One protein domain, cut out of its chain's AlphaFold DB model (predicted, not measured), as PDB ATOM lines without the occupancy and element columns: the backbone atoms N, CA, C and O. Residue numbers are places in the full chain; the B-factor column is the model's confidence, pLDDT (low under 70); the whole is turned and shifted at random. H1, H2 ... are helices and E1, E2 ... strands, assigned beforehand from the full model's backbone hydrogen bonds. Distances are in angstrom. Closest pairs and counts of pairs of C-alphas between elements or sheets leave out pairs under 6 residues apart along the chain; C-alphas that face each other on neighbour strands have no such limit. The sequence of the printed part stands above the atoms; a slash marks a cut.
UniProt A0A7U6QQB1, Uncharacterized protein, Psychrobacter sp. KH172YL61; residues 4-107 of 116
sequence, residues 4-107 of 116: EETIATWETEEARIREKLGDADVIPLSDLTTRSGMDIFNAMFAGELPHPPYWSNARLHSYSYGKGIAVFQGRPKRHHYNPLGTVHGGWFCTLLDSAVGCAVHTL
ATOM      1  N   GLU A   4     -50.515  -1.692  15.884       95.06
ATOM      2  CA  GLU A   4     -49.980  -0.740  16.865       95.06
ATOM      3  C   GLU A   4     -50.099  -1.286  18.293       95.06
ATOM      4  O   GLU A   4     -49.127  -1.279  19.041       95.06
ATOM      5  N   GLU A   5     -51.253  -1.856  18.641       95.38
ATOM      6  CA  GLU A   5     -51.501  -2.524  19.924       95.38
ATOM      7  C   GLU A   5     -50.580  -3.739  20.118       95.38
ATOM      8  O   GLU A   5     -50.064  -3.975  21.213       95.38
ATOM      9  N   THR A   6     -50.338  -4.499  19.045       90.69
ATOM     10  CA  THR A   6     -49.428  -5.655  19.069       90.69
ATOM     11  C   THR A   6     -47.996  -5.210  19.357       90.69
ATOM     12  O   THR A   6     -47.335  -5.775  20.228       90.69
ATOM     13  N   ILE A   7     -47.527  -4.169  18.661       90.62
ATOM     14  CA  ILE A   7     -46.191  -3.601  18.860       90.62
ATOM     15  C   ILE A   7     -46.049  -3.060  20.282       90.62
ATOM     16  O   ILE A   7     -45.085  -3.410  20.955       90.62
ATOM     17  N   ALA A   8     -47.020  -2.283  20.767       92.62
ATOM     18  CA  ALA A   8     -46.987  -1.726  22.119       92.62
ATOM     19  C   ALA A   8     -46.905  -2.823  23.195       92.62
ATOM     20  O   ALA A   8     -46.168  -2.689  24.175       92.62
ATOM     21  N   THR A   9     -47.613  -3.939  22.989       91.25
ATOM     22  CA  THR A   9     -47.538  -5.108  23.875       91.25
ATOM     23  C   THR A   9     -46.132  -5.710  23.879       91.25
ATOM     24  O   THR A   9     -45.577  -5.973  24.944       91.25
ATOM     25  N   TRP A  10     -45.527  -5.903  22.704       89.38
ATOM     26  CA  TRP A  10     -44.174  -6.458  22.597       89.38
ATOM     27  C   TRP A  10     -43.102  -5.526  23.161       89.38
ATOM     28  O   TRP A  10     -42.195  -5.996  23.838       89.38
ATOM     29  N   GLU A  11     -43.216  -4.217  22.938       90.38
ATOM     30  CA  GLU A  11     -42.279  -3.225  23.476       90.38
ATOM     31  C   GLU A  11     -42.357  -3.133  25.005       90.38
ATOM     32  O   GLU A  11     -41.324  -3.059  25.670       90.38
ATOM     33  N   THR A  12     -43.566  -3.199  25.571       92.12
ATOM     34  CA  THR A  12     -43.766  -3.234  27.031       92.12
ATOM     35  C   THR A  12     -43.104  -4.464  27.646       92.12
ATOM     36  O   THR A  12     -42.435  -4.381  28.676       92.12
ATOM     37  N   GLU A  13     -43.258  -5.614  26.999       88.75
ATOM     38  CA  GLU A  13     -42.719  -6.874  27.491       88.75
ATOM     39  C   GLU A  13     -41.196  -6.968  27.317       88.75
ATOM     40  O   GLU A  13     -40.501  -7.420  28.225       88.75
ATOM     41  N   GLU A  14     -40.648  -6.443  26.213       89.19
ATOM     42  CA  GLU A  14     -39.201  -6.254  26.047       89.19
ATOM     43  C   GLU A  14     -38.629  -5.384  27.173       89.19
ATOM     44  O   GLU A  14     -37.620  -5.751  27.777       89.19
ATOM     45  N   ALA A  15     -39.271  -4.252  27.486       90.56
ATOM     46  CA  ALA A  15     -38.822  -3.361  28.552       90.56
ATOM     47  C   ALA A  15     -38.804  -4.070  29.918       90.56
ATOM     48  O   ALA A  15     -37.805  -3.991  30.632       90.56
ATOM     49  N   ARG A  16     -39.860  -4.833  30.235       90.25
ATOM     50  CA  ARG A  16     -39.968  -5.620  31.476       90.25
ATOM     51  C   ARG A  16     -38.852  -6.654  31.618       90.25
ATOM     52  O   ARG A  16     -38.370  -6.896  32.722       90.25
ATOM     53  N   ILE A  17     -38.465  -7.297  30.519       88.81
ATOM     54  CA  ILE A  17     -37.372  -8.276  30.517       88.81
ATOM     55  C   ILE A  17     -36.035  -7.560  30.698       88.81
ATOM     56  O   ILE A  17     -35.250  -7.948  31.558       88.81
ATOM     57  N   ARG A  18     -35.791  -6.484  29.941       87.94
ATOM     58  CA  ARG A  18     -34.538  -5.719  30.009       87.94
ATOM     59  C   ARG A  18     -34.270  -5.104  31.376       87.94
ATOM     60  O   ARG A  18     -33.112  -5.021  31.752       87.94
ATOM     61  N   GLU A  19     -35.306  -4.702  32.105       91.62
ATOM     62  CA  GLU A  19     -35.172  -4.188  33.474       91.62
ATOM     63  C   GLU A  19     -34.596  -5.234  34.443       91.62
ATOM     64  O   GLU A  19     -33.928  -4.878  35.409       91.62
ATOM     65  N   LYS A  20     -34.842  -6.524  34.183       90.12
ATOM     66  CA  LYS A  20     -34.392  -7.628  35.042       90.12
ATOM     67  C   LYS A  20     -33.061  -8.235  34.625       90.12
ATOM     68  O   LYS A  20     -32.402  -8.854  35.454       90.12
ATOM     69  N   LEU A  21     -32.709  -8.139  33.346       90.12
ATOM     70  CA  LEU A  21     -31.475  -8.727  32.838       90.12
ATOM     71  C   LEU A  21     -30.261  -8.028  33.456       90.12
ATOM     72  O   LEU A  21     -30.210  -6.803  33.540       90.12
ATOM     73  N   GLY A  22     -29.278  -8.833  33.854       90.31
ATOM     74  CA  GLY A  22     -27.962  -8.339  34.240       90.31
ATOM     75  C   GLY A  22     -27.143  -7.894  33.026       90.31
ATOM     76  O   GLY A  22     -27.592  -7.957  31.877       90.31
ATOM     77  N   ASP A  23     -25.906  -7.478  33.282       92.62
ATOM     78  CA  ASP A  23     -24.994  -7.032  32.232       92.62
ATOM     79  C   ASP A  23     -24.681  -8.128  31.195       92.62
ATOM     80  O   ASP A  23     -24.906  -9.330  31.375       92.62
ATOM     81  N   ALA A  24     -24.201  -7.684  30.036       93.69
ATOM     82  CA  ALA A  24     -23.776  -8.555  28.949       93.69
ATOM     83  C   ALA A  24     -22.385  -9.112  29.231       93.69
ATOM     84  O   ALA A  24     -21.423  -8.349  29.259       93.69
ATOM     85  N   ASP A  25     -22.275 -10.433  29.360       95.50
ATOM     86  CA  ASP A  25     -20.994 -11.118  29.550       95.50
ATOM     87  C   ASP A  25     -21.106 -12.628  29.258       95.50
ATOM     88  O   ASP A  25     -22.156 -13.143  28.861       95.50
ATOM     89  N   VAL A  26     -20.008 -13.355  29.435       94.62
ATOM     90  CA  VAL A  26     -19.951 -14.814  29.358       94.62
ATOM     91  C   VAL A  26     -20.366 -15.456  30.683       94.62
ATOM     92  O   VAL A  26     -19.964 -15.027  31.762       94.62
ATOM     93  N   ILE A  27     -21.150 -16.535  30.611       94.19
ATOM     94  CA  ILE A  27     -21.495 -17.330  31.797       94.19
ATOM     95  C   ILE A  27     -20.242 -18.094  32.264       94.19
ATOM     96  O   ILE A  27     -19.605 -18.760  31.439       94.19
ATOM     97  N   PRO A  28     -19.887 -18.060  33.563       93.44
ATOM     98  CA  PRO A  28     -18.774 -18.841  34.089       93.44
ATOM     99  C   PRO A  28     -18.956 -20.348  33.863       93.44
ATOM    100  O   PRO A  28     -20.037 -20.902  34.053       93.44
ATOM    101  N   LEU A  29     -17.869 -21.050  33.526       90.88
ATOM    102  CA  LEU A  29     -17.894 -22.508  33.319       90.88
ATOM    103  C   LEU A  29     -18.399 -23.279  34.551       90.88
ATOM    104  O   LEU A  29     -19.041 -24.322  34.415       90.88
ATOM    105  N   SER A  30     -18.128 -22.767  35.754       91.81
ATOM    106  CA  SER A  30     -18.645 -23.328  37.003       91.81
ATOM    107  C   SER A  30     -20.171 -23.380  37.017       91.81
ATOM    108  O   SER A  30     -20.735 -24.403  37.386       91.81
ATOM    109  N   ASP A  31     -20.852 -22.330  36.563       92.38
ATOM    110  CA  ASP A  31     -22.314 -22.304  36.505       92.38
ATOM    111  C   ASP A  31     -22.853 -23.250  35.428       92.38
ATOM    112  O   ASP A  31     -23.816 -23.970  35.677       92.38
ATOM    113  N   LEU A  32     -22.192 -23.337  34.269       87.81
ATOM    114  CA  LEU A  32     -22.602 -24.243  33.184       87.81
ATOM    115  C   LEU A  32     -22.530 -25.729  33.568       87.81
ATOM    116  O   LEU A  32     -23.263 -26.549  33.020       87.81
ATOM    117  N   THR A  33     -21.640 -26.083  34.495       87.44
ATOM    118  CA  THR A  33     -21.419 -27.473  34.934       87.44
ATOM    119  C   THR A  33     -22.209 -27.852  36.185       87.44
ATOM    120  O   THR A  33     -22.372 -29.038  36.474       87.44
ATOM    121  N   THR A  34     -22.718 -26.865  36.926       90.38
ATOM    122  CA  THR A  34     -23.406 -27.079  38.211       90.38
ATOM    123  C   THR A  34     -24.906 -26.819  38.155       90.38
ATOM    124  O   THR A  34     -25.618 -27.215  39.074       90.38
ATOM    125  N   ARG A  35     -25.403 -26.190  37.086       93.25
ATOM    126  CA  ARG A  35     -26.816 -25.849  36.906       93.25
ATOM    127  C   ARG A  35     -27.454 -26.688  35.801       93.25
ATOM    128  O   ARG A  35     -26.803 -27.041  34.816       93.25
ATOM    129  N   SER A  36     -28.749 -26.986  35.933       95.00
ATOM    130  CA  SER A  36     -29.524 -27.449  34.778       95.00
ATOM    131  C   SER A  36     -29.684 -26.314  33.763       95.00
ATOM    132  O   SER A  36     -29.507 -25.137  34.087       95.00
ATOM    133  N   GLY A  37     -30.074 -26.638  32.529       93.88
ATOM    134  CA  GLY A  37     -30.315 -25.603  31.525       93.88
ATOM    135  C   GLY A  37     -31.419 -24.626  31.935       93.88
ATOM    136  O   GLY A  37     -31.277 -23.420  31.750       93.88
ATOM    137  N   MET A  38     -32.492 -25.122  32.565       95.56
ATOM    138  CA  MET A  38     -33.551 -24.262  33.106       95.56
ATOM    139  C   MET A  38     -33.048 -23.348  34.228       95.56
ATOM    140  O   MET A  38     -33.450 -22.189  34.271       95.56
ATOM    141  N   ASP A  39     -32.160 -23.829  35.100       95.62
ATOM    142  CA  ASP A  39     -31.592 -23.014  36.180       95.62
ATOM    143  C   ASP A  39     -30.703 -21.891  35.638       95.62
ATOM    144  O   ASP A  39     -30.708 -20.789  36.182       95.62
ATOM    145  N   ILE A  40     -29.985 -22.141  34.536       95.06
ATOM    146  CA  ILE A  40     -29.217 -21.107  33.832       95.06
ATOM    147  C   ILE A  40     -30.152 -20.013  33.310       95.06
ATOM    148  O   ILE A  40     -29.911 -18.834  33.567       95.06
ATOM    149  N   PHE A  41     -31.233 -20.376  32.609       94.69
ATOM    150  CA  PHE A  41     -32.178 -19.381  32.092       94.69
ATOM    151  C   PHE A  41     -32.900 -18.628  33.217       94.69
ATOM    152  O   PHE A  41     -33.011 -17.408  33.148       94.69
ATOM    153  N   ASN A  42     -33.319 -19.320  34.281       94.81
ATOM    154  CA  ASN A  42     -33.921 -18.689  35.459       94.81
ATOM    155  C   ASN A  42     -32.995 -17.659  36.100       94.81
ATOM    156  O   ASN A  42     -33.423 -16.536  36.350       94.81
ATOM    157  N   ALA A  43     -31.727 -18.009  36.303       95.00
ATOM    158  CA  ALA A  43     -30.746 -17.102  36.878       95.00
ATOM    159  C   ALA A  43     -30.432 -15.919  35.950       95.00
ATOM    160  O   ALA A  43     -30.334 -14.785  36.411       95.00
ATOM    161  N   MET A  44     -30.347 -16.150  34.635       94.19
ATOM    162  CA  MET A  44     -30.155 -15.079  33.650       94.19
ATOM    163  C   MET A  44     -31.307 -14.064  33.682       94.19
ATOM    164  O   MET A  44     -31.076 -12.860  33.722       94.19
ATOM    165  N   PHE A  45     -32.555 -14.537  33.721       92.19
ATOM    166  CA  PHE A  45     -33.745 -13.677  33.770       92.19
ATOM    167  C   PHE A  45     -34.044 -13.090  35.156       92.19
ATOM    168  O   PHE A  45     -34.868 -12.178  35.267       92.19
ATOM    169  N   ALA A  46     -33.384 -13.593  36.198       93.25
ATOM    170  CA  ALA A  46     -33.332 -12.980  37.521       93.25
ATOM    171  C   ALA A  46     -32.208 -11.932  37.652       93.25
ATOM    172  O   ALA A  46     -32.126 -11.269  38.682       93.25
ATOM    173  N   GLY A  47     -31.351 -11.786  36.633       93.56
ATOM    174  CA  GLY A  47     -30.200 -10.878  36.652       93.56
ATOM    175  C   GLY A  47     -28.993 -11.402  37.435       93.56
ATOM    176  O   GLY A  47     -28.037 -10.665  37.652       93.56
ATOM    177  N   GLU A  48     -29.014 -12.669  37.854       95.31
ATOM    178  CA  GLU A  48     -27.928 -13.319  38.599       95.31
ATOM    179  C   GLU A  48     -26.800 -13.811  37.683       95.31
ATOM    180  O   GLU A  48     -25.649 -13.899  38.107       95.31
ATOM    181  N   LEU A  49     -27.132 -14.161  36.435       95.88
ATOM    182  CA  LEU A  49     -26.176 -14.546  35.399       95.88
ATOM    183  C   LEU A  49     -26.248 -13.582  34.212       95.88
ATOM    184  O   LEU A  49     -27.325 -13.056  33.912       95.88
ATOM    185  N   PRO A  50     -25.126 -13.372  33.502       95.25
ATOM    186  CA  PRO A  50     -25.110 -12.471  32.368       95.25
ATOM    187  C   PRO A  50     -25.910 -13.038  31.196       95.25
ATOM    188  O   PRO A  50     -25.944 -14.247  30.947       95.25
ATOM    189  N   HIS A  51     -26.516 -12.137  30.434       93.06
ATOM    190  CA  HIS A  51     -27.058 -12.454  29.118       93.06
ATOM    191  C   HIS A  51     -25.969 -12.382  28.026       93.06
ATOM    192  O   HIS A  51     -24.972 -11.672  28.194       93.06
ATOM    193  N   PRO A  52     -26.137 -13.074  26.881       91.88
ATOM    194  CA  PRO A  52     -25.139 -13.075  25.816       91.88
ATOM    195  C   PRO A  52     -24.874 -11.667  25.244       91.88
ATOM    196  O   PRO A  52     -25.816 -11.021  24.772       91.88
ATOM    197  N   PRO A  53     -23.607 -11.218  25.127       90.62
ATOM    198  CA  PRO A  53     -23.276  -9.897  24.576       90.62
ATOM    199  C   PRO A  53     -23.778  -9.667  23.150       90.62
ATOM    200  O   PRO A  53     -24.039  -8.544  22.719       90.62
ATOM    201  N   TYR A  54     -23.934 -10.755  22.400       88.44
ATOM    202  CA  TYR A  54     -24.368 -10.721  21.016       88.44
ATOM    203  C   TYR A  54     -25.829 -10.255  20.835       88.44
ATOM    204  O   TYR A  54     -26.167  -9.716  19.778       88.44
ATOM    205  N   TRP A  55     -26.689 -10.379  21.857       88.00
ATOM    206  CA  TRP A  55     -28.105  -9.980  21.792       88.00
ATOM    207  C   TRP A  55     -28.294  -8.509  21.405       88.00
ATOM    208  O   TRP A  55     -29.119  -8.190  20.544       88.00
ATOM    209  N   SER A  56     -27.475  -7.612  21.960       83.25
ATOM    210  CA  SER A  56     -27.512  -6.178  21.645       83.25
ATOM    211  C   SER A  56     -27.171  -5.890  20.182       83.25
ATOM    212  O   SER A  56     -27.861  -5.100  19.532       83.25
ATOM    213  N   ASN A  57     -26.153  -6.570  19.645       81.56
ATOM    214  CA  ASN A  57     -25.701  -6.393  18.263       81.56
ATOM    215  C   ASN A  57     -26.751  -6.880  17.268       81.56
ATOM    216  O   ASN A  57     -27.091  -6.168  16.327       81.56
ATOM    217  N   ALA A  58     -27.311  -8.065  17.512       81.94
ATOM    218  CA  ALA A  58     -28.346  -8.626  16.660       81.94
ATOM    219  C   ALA A  58     -29.723  -7.985  16.892       81.94
ATOM    220  O   ALA A  58     -30.644  -8.223  16.118       81.94
ATOM    221  N   ARG A  59     -29.897  -7.154  17.930       88.50
ATOM    222  CA  ARG A  59     -31.209  -6.630  18.354       88.50
ATOM    223  C   ARG A  59     -32.228  -7.752  18.541       88.50
ATOM    224  O   ARG A  59     -33.354  -7.660  18.047       88.50
ATOM    225  N   LEU A  60     -31.784  -8.797  19.229       87.88
ATOM    226  CA  LEU A  60     -32.557  -9.969  19.615       87.88
ATOM    227  C   LEU A  60     -32.656 -10.009  21.137       87.88
ATOM    228  O   LEU A  60     -31.737  -9.578  21.831       87.88
ATOM    229  N   HIS A  61     -33.737 -10.569  21.655       82.38
ATOM    230  CA  HIS A  61     -33.841 -10.933  23.063       82.38
ATOM    231  C   HIS A  61     -34.745 -12.147  23.217       82.38
ATOM    232  O   HIS A  61     -35.684 -12.354  22.442       82.38
ATOM    233  N   SER A  62     -34.444 -12.960  24.225       79.50
ATOM    234  CA  SER A  62     -35.363 -14.009  24.645       79.50
ATOM    235  C   SER A  62     -36.556 -13.366  25.355       79.50
ATOM    236  O   SER A  62     -36.399 -12.455  26.164       79.50
ATOM    237  N   TYR A  63     -37.750 -13.816  24.993       80.56
ATOM    238  CA  TYR A  63     -39.034 -13.336  25.490       80.56
ATOM    239  C   TYR A  63     -39.557 -14.231  26.616       80.56
ATOM    240  O   TYR A  63     -40.002 -13.765  27.659       80.56
ATOM    241  N   SER A  64     -39.503 -15.543  26.404       88.38
ATOM    242  CA  SER A  64     -39.908 -16.531  27.396       88.38
ATOM    243  C   SER A  64     -39.267 -17.874  27.091       88.38
ATOM    244  O   SER A  64     -38.850 -18.151  25.966       88.38
ATOM    245  N   TYR A  65     -39.198 -18.726  28.101       92.44
ATOM    246  CA  TYR A  65     -38.680 -20.075  27.966       92.44
ATOM    247  C   TYR A  65     -39.464 -21.026  28.863       92.44
ATOM    248  O   TYR A  65     -40.116 -20.640  29.833       92.44
ATOM    249  N   GLY A  66     -39.410 -22.294  28.498       93.31
ATOM    250  CA  GLY A  66     -39.994 -23.405  29.221       93.31
ATOM    251  C   GLY A  66     -39.328 -24.692  28.763       93.31
ATOM    252  O   GLY A  66     -38.464 -24.684  27.893       93.31
ATOM    253  N   LYS A  67     -39.733 -25.824  29.331       95.06
ATOM    254  CA  LYS A  67     -39.150 -27.119  28.971       95.06
ATOM    255  C   LYS A  67     -39.348 -27.415  27.474       95.06
ATOM    256  O   LYS A  67     -40.470 -27.661  27.043       95.06
ATOM    257  N   GLY A  68     -38.258 -27.418  26.708       96.31
ATOM    258  CA  GLY A  68     -38.247 -27.629  25.257       96.31
ATOM    259  C   GLY A  68     -38.734 -26.432  24.439       96.31
ATOM    260  O   GLY A  68     -39.018 -26.588  23.255       96.31
ATOM    261  N   ILE A  69     -38.877 -25.254  25.054       96.31
ATOM    262  CA  ILE A  69     -39.447 -24.059  24.425       96.31
ATOM    263  C   ILE A  69     -38.556 -22.859  24.732       96.31
ATOM    264  O   ILE A  69     -38.270 -22.567  25.890       96.31
ATOM    265  N   ALA A  70     -38.188 -22.108  23.700       95.50
ATOM    266  CA  ALA A  70     -37.622 -20.776  23.847       95.50
ATOM    267  C   ALA A  70     -38.224 -19.857  22.782       95.50
ATOM    268  O   ALA A  70     -38.216 -20.170  21.591       95.50
ATOM    269  N   VAL A  71     -38.777 -18.732  23.219       93.81
ATOM    270  CA  VAL A  71     -39.414 -17.731  22.365       93.81
ATOM    271  C   VAL A  71     -38.482 -16.538  22.282       93.81
ATOM    272  O   VAL A  71     -38.084 -15.994  23.307       93.81
ATOM    273  N   PHE A  72     -38.156 -16.117  21.066       93.00
ATOM    274  CA  PHE A  72     -37.304 -14.962  20.815       93.00
ATOM    275  C   PHE A  72     -38.059 -13.903  20.032       93.00
ATOM    276  O   PHE A  72     -38.883 -14.202  19.165       93.00
ATOM    277  N   GLN A  73     -37.730 -12.655  20.328       90.50
ATOM    278  CA  GLN A  73     -38.151 -11.497  19.562       90.50
ATOM    279  C   GLN A  73     -36.919 -10.780  19.028       90.50
ATOM    280  O   GLN A  73     -35.810 -10.911  19.548       90.50
ATOM    281  N   GLY A  74     -37.121 -10.007  17.969       90.25
ATOM    282  CA  GLY A  74     -36.055  -9.198  17.421       90.25
ATOM    283  C   GLY A  74     -36.568  -8.007  16.643       90.25
ATOM    284  O   GLY A  74     -37.645  -8.046  16.049       90.25
ATOM    285  N   ARG A  75     -35.772  -6.940  16.641       90.62
ATOM    286  CA  ARG A  75     -36.132  -5.666  16.024       90.62
ATOM    287  C   ARG A  75     -35.048  -5.224  15.044       90.62
ATOM    288  O   ARG A  75     -34.222  -4.363  15.385       90.62
ATOM    289  N   PRO A  76     -35.025  -5.802  13.828       93.06
ATOM    290  CA  PRO A  76     -33.996  -5.496  12.853       93.06
ATOM    291  C   PRO A  76     -34.057  -4.013  12.470       93.06
ATOM    292  O   PRO A  76     -35.091  -3.344  12.518       93.06
ATOM    293  N   LYS A  77     -32.900  -3.482  12.094       93.25
ATOM    294  CA  LYS A  77     -32.704  -2.090  11.664       93.25
ATOM    295  C   LYS A  77     -32.065  -2.074  10.289       93.25
ATOM    296  O   LYS A  77     -31.627  -3.108   9.809       93.25
ATOM    297  N   ARG A  78     -31.967  -0.896   9.676       94.88
ATOM    298  CA  ARG A  78     -31.487  -0.743   8.295       94.88
ATOM    299  C   ARG A  78     -30.105  -1.363   8.032       94.88
ATOM    300  O   ARG A  78     -29.876  -1.843   6.934       94.88
ATOM    301  N   HIS A  79     -29.214  -1.416   9.026       94.06
ATOM    302  CA  HIS A  79     -27.912  -2.091   8.894       94.06
ATOM    303  C   HIS A  79     -28.002  -3.626   8.800       94.06
ATOM    304  O   HIS A  79     -27.022  -4.268   8.454       94.06
ATOM    305  N   HIS A  80     -29.166  -4.215   9.082       95.88
ATOM    306  CA  HIS A  80     -29.456  -5.639   8.906       95.88
ATOM    307  C   HIS A  80     -30.100  -5.952   7.548       95.88
ATOM    308  O   HIS A  80     -30.552  -7.075   7.334       95.88
ATOM    309  N   TYR A  81     -30.243  -4.967   6.659       97.44
ATOM    310  CA  TYR A  81     -30.926  -5.168   5.384       97.44
ATOM    311  C   TYR A  81     -29.964  -5.705   4.325       97.44
ATOM    312  O   TYR A  81     -28.764  -5.438   4.353       97.44
ATOM    313  N   ASN A  82     -30.505  -6.453   3.370       97.62
ATOM    314  CA  ASN A  82     -29.814  -6.838   2.146       97.62
ATOM    315  C   ASN A  82     -29.983  -5.744   1.057       97.62
ATOM    316  O   ASN A  82     -30.771  -4.809   1.236       97.62
ATOM    317  N   PRO A  83     -29.296  -5.853  -0.097       97.81
ATOM    318  CA  PRO A  83     -29.420  -4.879  -1.188       97.81
ATOM    319  C   PRO A  83     -30.822  -4.740  -1.803       97.81
ATOM    320  O   PRO A  83     -31.090  -3.742  -2.464       97.81
ATOM    321  N   LEU A  84     -31.726  -5.702  -1.581       97.88
ATOM    322  CA  LEU A  84     -33.120  -5.639  -2.041       97.88
ATOM    323  C   LEU A  84     -34.009  -4.793  -1.113       97.88
ATOM    324  O   LEU A  84     -35.195  -4.626  -1.383       97.88
ATOM    325  N   GLY A  85     -33.459  -4.265  -0.014       96.69
ATOM    326  CA  GLY A  85     -34.188  -3.429   0.938       96.69
ATOM    327  C   GLY A  85     -35.020  -4.210   1.958       96.69
ATOM    328  O   GLY A  85     -35.819  -3.602   2.667       96.69
ATOM    329  N   THR A  86     -34.833  -5.528   2.062       97.56
ATOM    330  CA  THR A  86     -35.474  -6.381   3.076       97.56
ATOM    331  C   THR A  86     -34.464  -6.833   4.128       97.56
ATOM    332  O   THR A  86     -33.257  -6.688   3.945       97.56
ATOM    333  N   VAL A  87     -34.933  -7.382   5.250       97.38
ATOM    334  CA  VAL A  87     -34.044  -7.941   6.281       97.38
ATOM    335  C   VAL A  87     -33.242  -9.106   5.690       97.38
ATOM    336  O   VAL A  87     -33.798  -9.993   5.042       97.38
ATOM    337  N   HIS A  88     -31.925  -9.096   5.891       97.88
ATOM    338  CA  HIS A  88     -31.033 -10.136   5.396       97.88
ATOM    339  C   HIS A  88     -31.380 -11.495   6.021       97.88
ATOM    340  O   HIS A  88     -31.583 -11.591   7.231       97.88
ATOM    341  N   GLY A  89     -31.376 -12.561   5.214       97.50
ATOM    342  CA  GLY A  89     -31.718 -13.917   5.666       97.50
ATOM    343  C   GLY A  89     -30.891 -14.382   6.867       97.50
ATOM    344  O   GLY A  89     -31.430 -14.949   7.809       97.50
ATOM    345  N   GLY A  90     -29.602 -14.033   6.887       96.25
ATOM    346  CA  GLY A  90     -28.697 -14.334   8.000       96.25
ATOM    347  C   GLY A  90     -29.170 -13.806   9.358       96.25
ATOM    348  O   GLY A  90     -28.963 -14.481  10.354       96.25
ATOM    349  N   TRP A  91     -29.876 -12.670   9.414       96.38
ATOM    350  CA  TRP A  91     -30.429 -12.166  10.675       96.38
ATOM    351  C   TRP A  91     -31.539 -13.080  11.216       96.38
ATOM    352  O   TRP A  91     -31.580 -13.381  12.406       96.38
ATOM    353  N   PHE A  92     -32.404 -13.588  10.331       95.56
ATOM    354  CA  PHE A  92     -33.412 -14.581  10.708       95.56
ATOM    355  C   PHE A  92     -32.774 -15.914  11.098       95.56
ATOM    356  O   PHE A  92     -33.211 -16.522  12.069       95.56
ATOM    357  N   CYS A  93     -31.725 -16.352  10.392       96.69
ATOM    358  CA  CYS A  93     -30.974 -17.555  10.761       96.69
ATOM    359  C   CYS A  93     -30.399 -17.440  12.174       96.69
ATOM    360  O   CYS A  93     -30.522 -18.375  12.951       96.69
ATOM    361  N   THR A  94     -29.842 -16.286  12.532       95.06
ATOM    362  CA  THR A  94     -29.346 -16.008  13.882       95.06
ATOM    363  C   THR A  94     -30.449 -16.049  14.947       95.06
ATOM    364  O   THR A  94     -30.244 -16.605  16.028       95.06
ATOM    365  N   LEU A  95     -31.630 -15.485  14.659       94.44
ATOM    366  CA  LEU A  95     -32.788 -15.567  15.558       94.44
ATOM    367  C   LEU A  95     -33.224 -17.023  15.758       94.44
ATOM    368  O   LEU A  95     -33.447 -17.451  16.891       94.44
ATOM    369  N   LEU A  96     -33.313 -17.789  14.668       96.00
ATOM    370  CA  LEU A  96     -33.695 -19.201  14.695       96.00
ATOM    371  C   LEU A  96     -32.672 -20.063  15.435       96.00
ATOM    372  O   LEU A  96     -33.072 -20.886  16.250       96.00
ATOM    373  N   ASP A  97     -31.378 -19.852  15.196       95.69
ATOM    374  CA  ASP A  97     -30.289 -20.529  15.906       95.69
ATOM    375  C   ASP A  97     -30.396 -20.309  17.420       95.69
ATOM    376  O   ASP A  97     -30.422 -21.264  18.194       95.69
ATOM    377  N   SER A  98     -30.611 -19.055  17.836       94.62
ATOM    378  CA  SER A  98     -30.809 -18.710  19.248       94.62
ATOM    379  C   SER A  98     -32.028 -19.423  19.843       94.62
ATOM    380  O   SER A  98     -31.928 -20.020  20.914       94.62
ATOM    381  N   ALA A  99     -33.172 -19.399  19.151       95.38
ATOM    382  CA  ALA A  99     -34.400 -20.032  19.627       95.38
ATOM    383  C   ALA A  99     -34.269 -21.559  19.732       95.38
ATOM    384  O   ALA A  99     -34.606 -22.137  20.765       95.38
ATOM    385  N   VAL A 100     -33.744 -22.215  18.696       97.06
ATOM    386  CA  VAL A 100     -33.586 -23.675  18.659       97.06
ATOM    387  C   VAL A 100     -32.538 -24.132  19.670       97.06
ATOM    388  O   VAL A 100     -32.815 -25.031  20.464       97.06
ATOM    389  N   GLY A 101     -31.367 -23.490  19.693       95.19
ATOM    390  CA  GLY A 101     -30.302 -23.804  20.641       95.19
ATOM    391  C   GLY A 101     -30.779 -23.657  22.083       95.19
ATOM    392  O   GLY A 101     -30.629 -24.580  22.885       95.19
ATOM    393  N   CYS A 102     -31.449 -22.546  22.408       95.50
ATOM    394  CA  CYS A 102     -31.988 -22.340  23.750       95.50
ATOM    395  C   CYS A 102     -33.078 -23.359  24.099       95.50
ATOM    396  O   CYS A 102     -33.051 -23.908  25.197       95.50
ATOM    397  N   ALA A 103     -33.994 -23.674  23.178       97.00
ATOM    398  CA  ALA A 103     -35.017 -24.692  23.408       97.00
ATOM    399  C   ALA A 103     -34.396 -26.059  23.739       97.00
ATOM    400  O   ALA A 103     -34.838 -26.715  24.679       97.00
ATOM    401  N   VAL A 104     -33.326 -26.459  23.045       96.69
ATOM    402  CA  VAL A 104     -32.571 -27.678  23.381       96.69
ATOM    403  C   VAL A 104     -31.908 -27.551  24.753       96.69
ATOM    404  O   VAL A 104     -32.040 -28.454  25.578       96.69
ATOM    405  N   HIS A 105     -31.258 -26.422  25.046       94.12
ATOM    406  CA  HIS A 105     -30.621 -26.200  26.344       94.12
ATOM    407  C   HIS A 105     -31.606 -26.279  27.514       94.12
ATOM    408  O   HIS A 105     -31.243 -26.832  28.545       94.12
ATOM    409  N   THR A 106     -32.861 -25.839  27.374       95.50
ATOM    410  CA  THR A 106     -33.870 -25.985  28.452       95.50
ATOM    411  C   THR A 106     -34.154 -27.442  28.843       95.50
ATOM    412  O   THR A 106     -34.727 -27.699  29.900       95.50
ATOM    413  N   LEU A 107     -33.772 -28.414  28.008       95.12
ATOM    414  CA  LEU A 107     -33.913 -29.843  28.288       95.12
ATOM    415  C   LEU A 107     -32.667 -30.451  28.942       95.12
ATOM    416  O   LEU A 107     -32.735 -31.590  29.408       95.12
TER     417      LEU A 107
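What this domain is: This is residues 4 to 107 of the 116 residues of an uncharacterized protein of Psychrobacter sp. KH172YL61 (UniProt A0A7U6QQB1). A two-stranded hairpin, E1 and E2, lies between two long helices: H5 runs along it and packs mainly on E2, while H1 crosses E1 on the other side, with residues 4 to 9 sticking out free. H3 lies beside E1, the short H4 sits where E1 begins, and the long axis has H2 towards one end and the loop of residues 75 to 88 at the other. The printed part has 104 residues, with five named helices and two named strands in the order H1, H2, H3, H4, E1, E2, H5; the sheet is E1 - E2, antiparallel, and the class is mostly helix. The whole is compact, with a radius of gyration of the C-alphas of 14.5 A, yet elongated in outline, spanning 46 by 28 by 25 A.

How they stand to each other: H1, residues 4 to 20, comes nearest to strand E1, residues 60 to 66, at the C-alphas of Glu 14 and Tyr 63, 7.1 A apart. H1 and helix H3, residues 37 to 45, are close but not clearly touching, about perpendicular at 83 degrees; their closest C-alphas, of Lys 20 and Phe 45, are 6.2 A apart. H2, residues 29 to 34, is also close to H3 but not clearly touching, at a steep tilt of 58 degrees, opposite ways, with Leu 32 and Ile 40 the closest C-alphas at 7.3 A. The closest C-alphas of H4, residues 54 to 58, and E1 are those of Trp 55 and His 61, 6.0 A apart. E1 and E2, residues 69 to 74, form an antiparallel hairpin at 161 degrees; N 63 and O 71 at 2.8 A and N 71 and O 64 at 2.8 A are within hydrogen-bond range. H5, residues 89 to 105, has 13 pairs of C-alphas within 8 A of E2, the closest being Ile 69 and Ala 103 at 4.6 A. H1 and H5 are apart. In H2, H3, H4 and H5 every O i to N i+4 pair is within hydrogen-bond range; in H1, 12 of 13 are.

Where its parts are: H1 begins at C-alpha 4, (-49.980, -0.740, 16.865), and is 24.9 A long. H2 measures 8.7 A, H3 12.6 A and H4 6.3 A. E1, 18.1 A long, begins at C-alpha 60, (-32.557, -9.969, 19.615), and E2 measures 16.8 A. H5, 24.1 A long, ends at C-alpha 105, (-30.621, -26.200, 26.344).

The domain as a whole: The two C-alphas farthest apart, those of Thr 34 and Leu 84, are 46.6 A apart. The printed part has no cut. The link from E2 to H5 is long, with 14 residues. The mean pLDDT of the printed part is 92.8, and no printed residue is under 70.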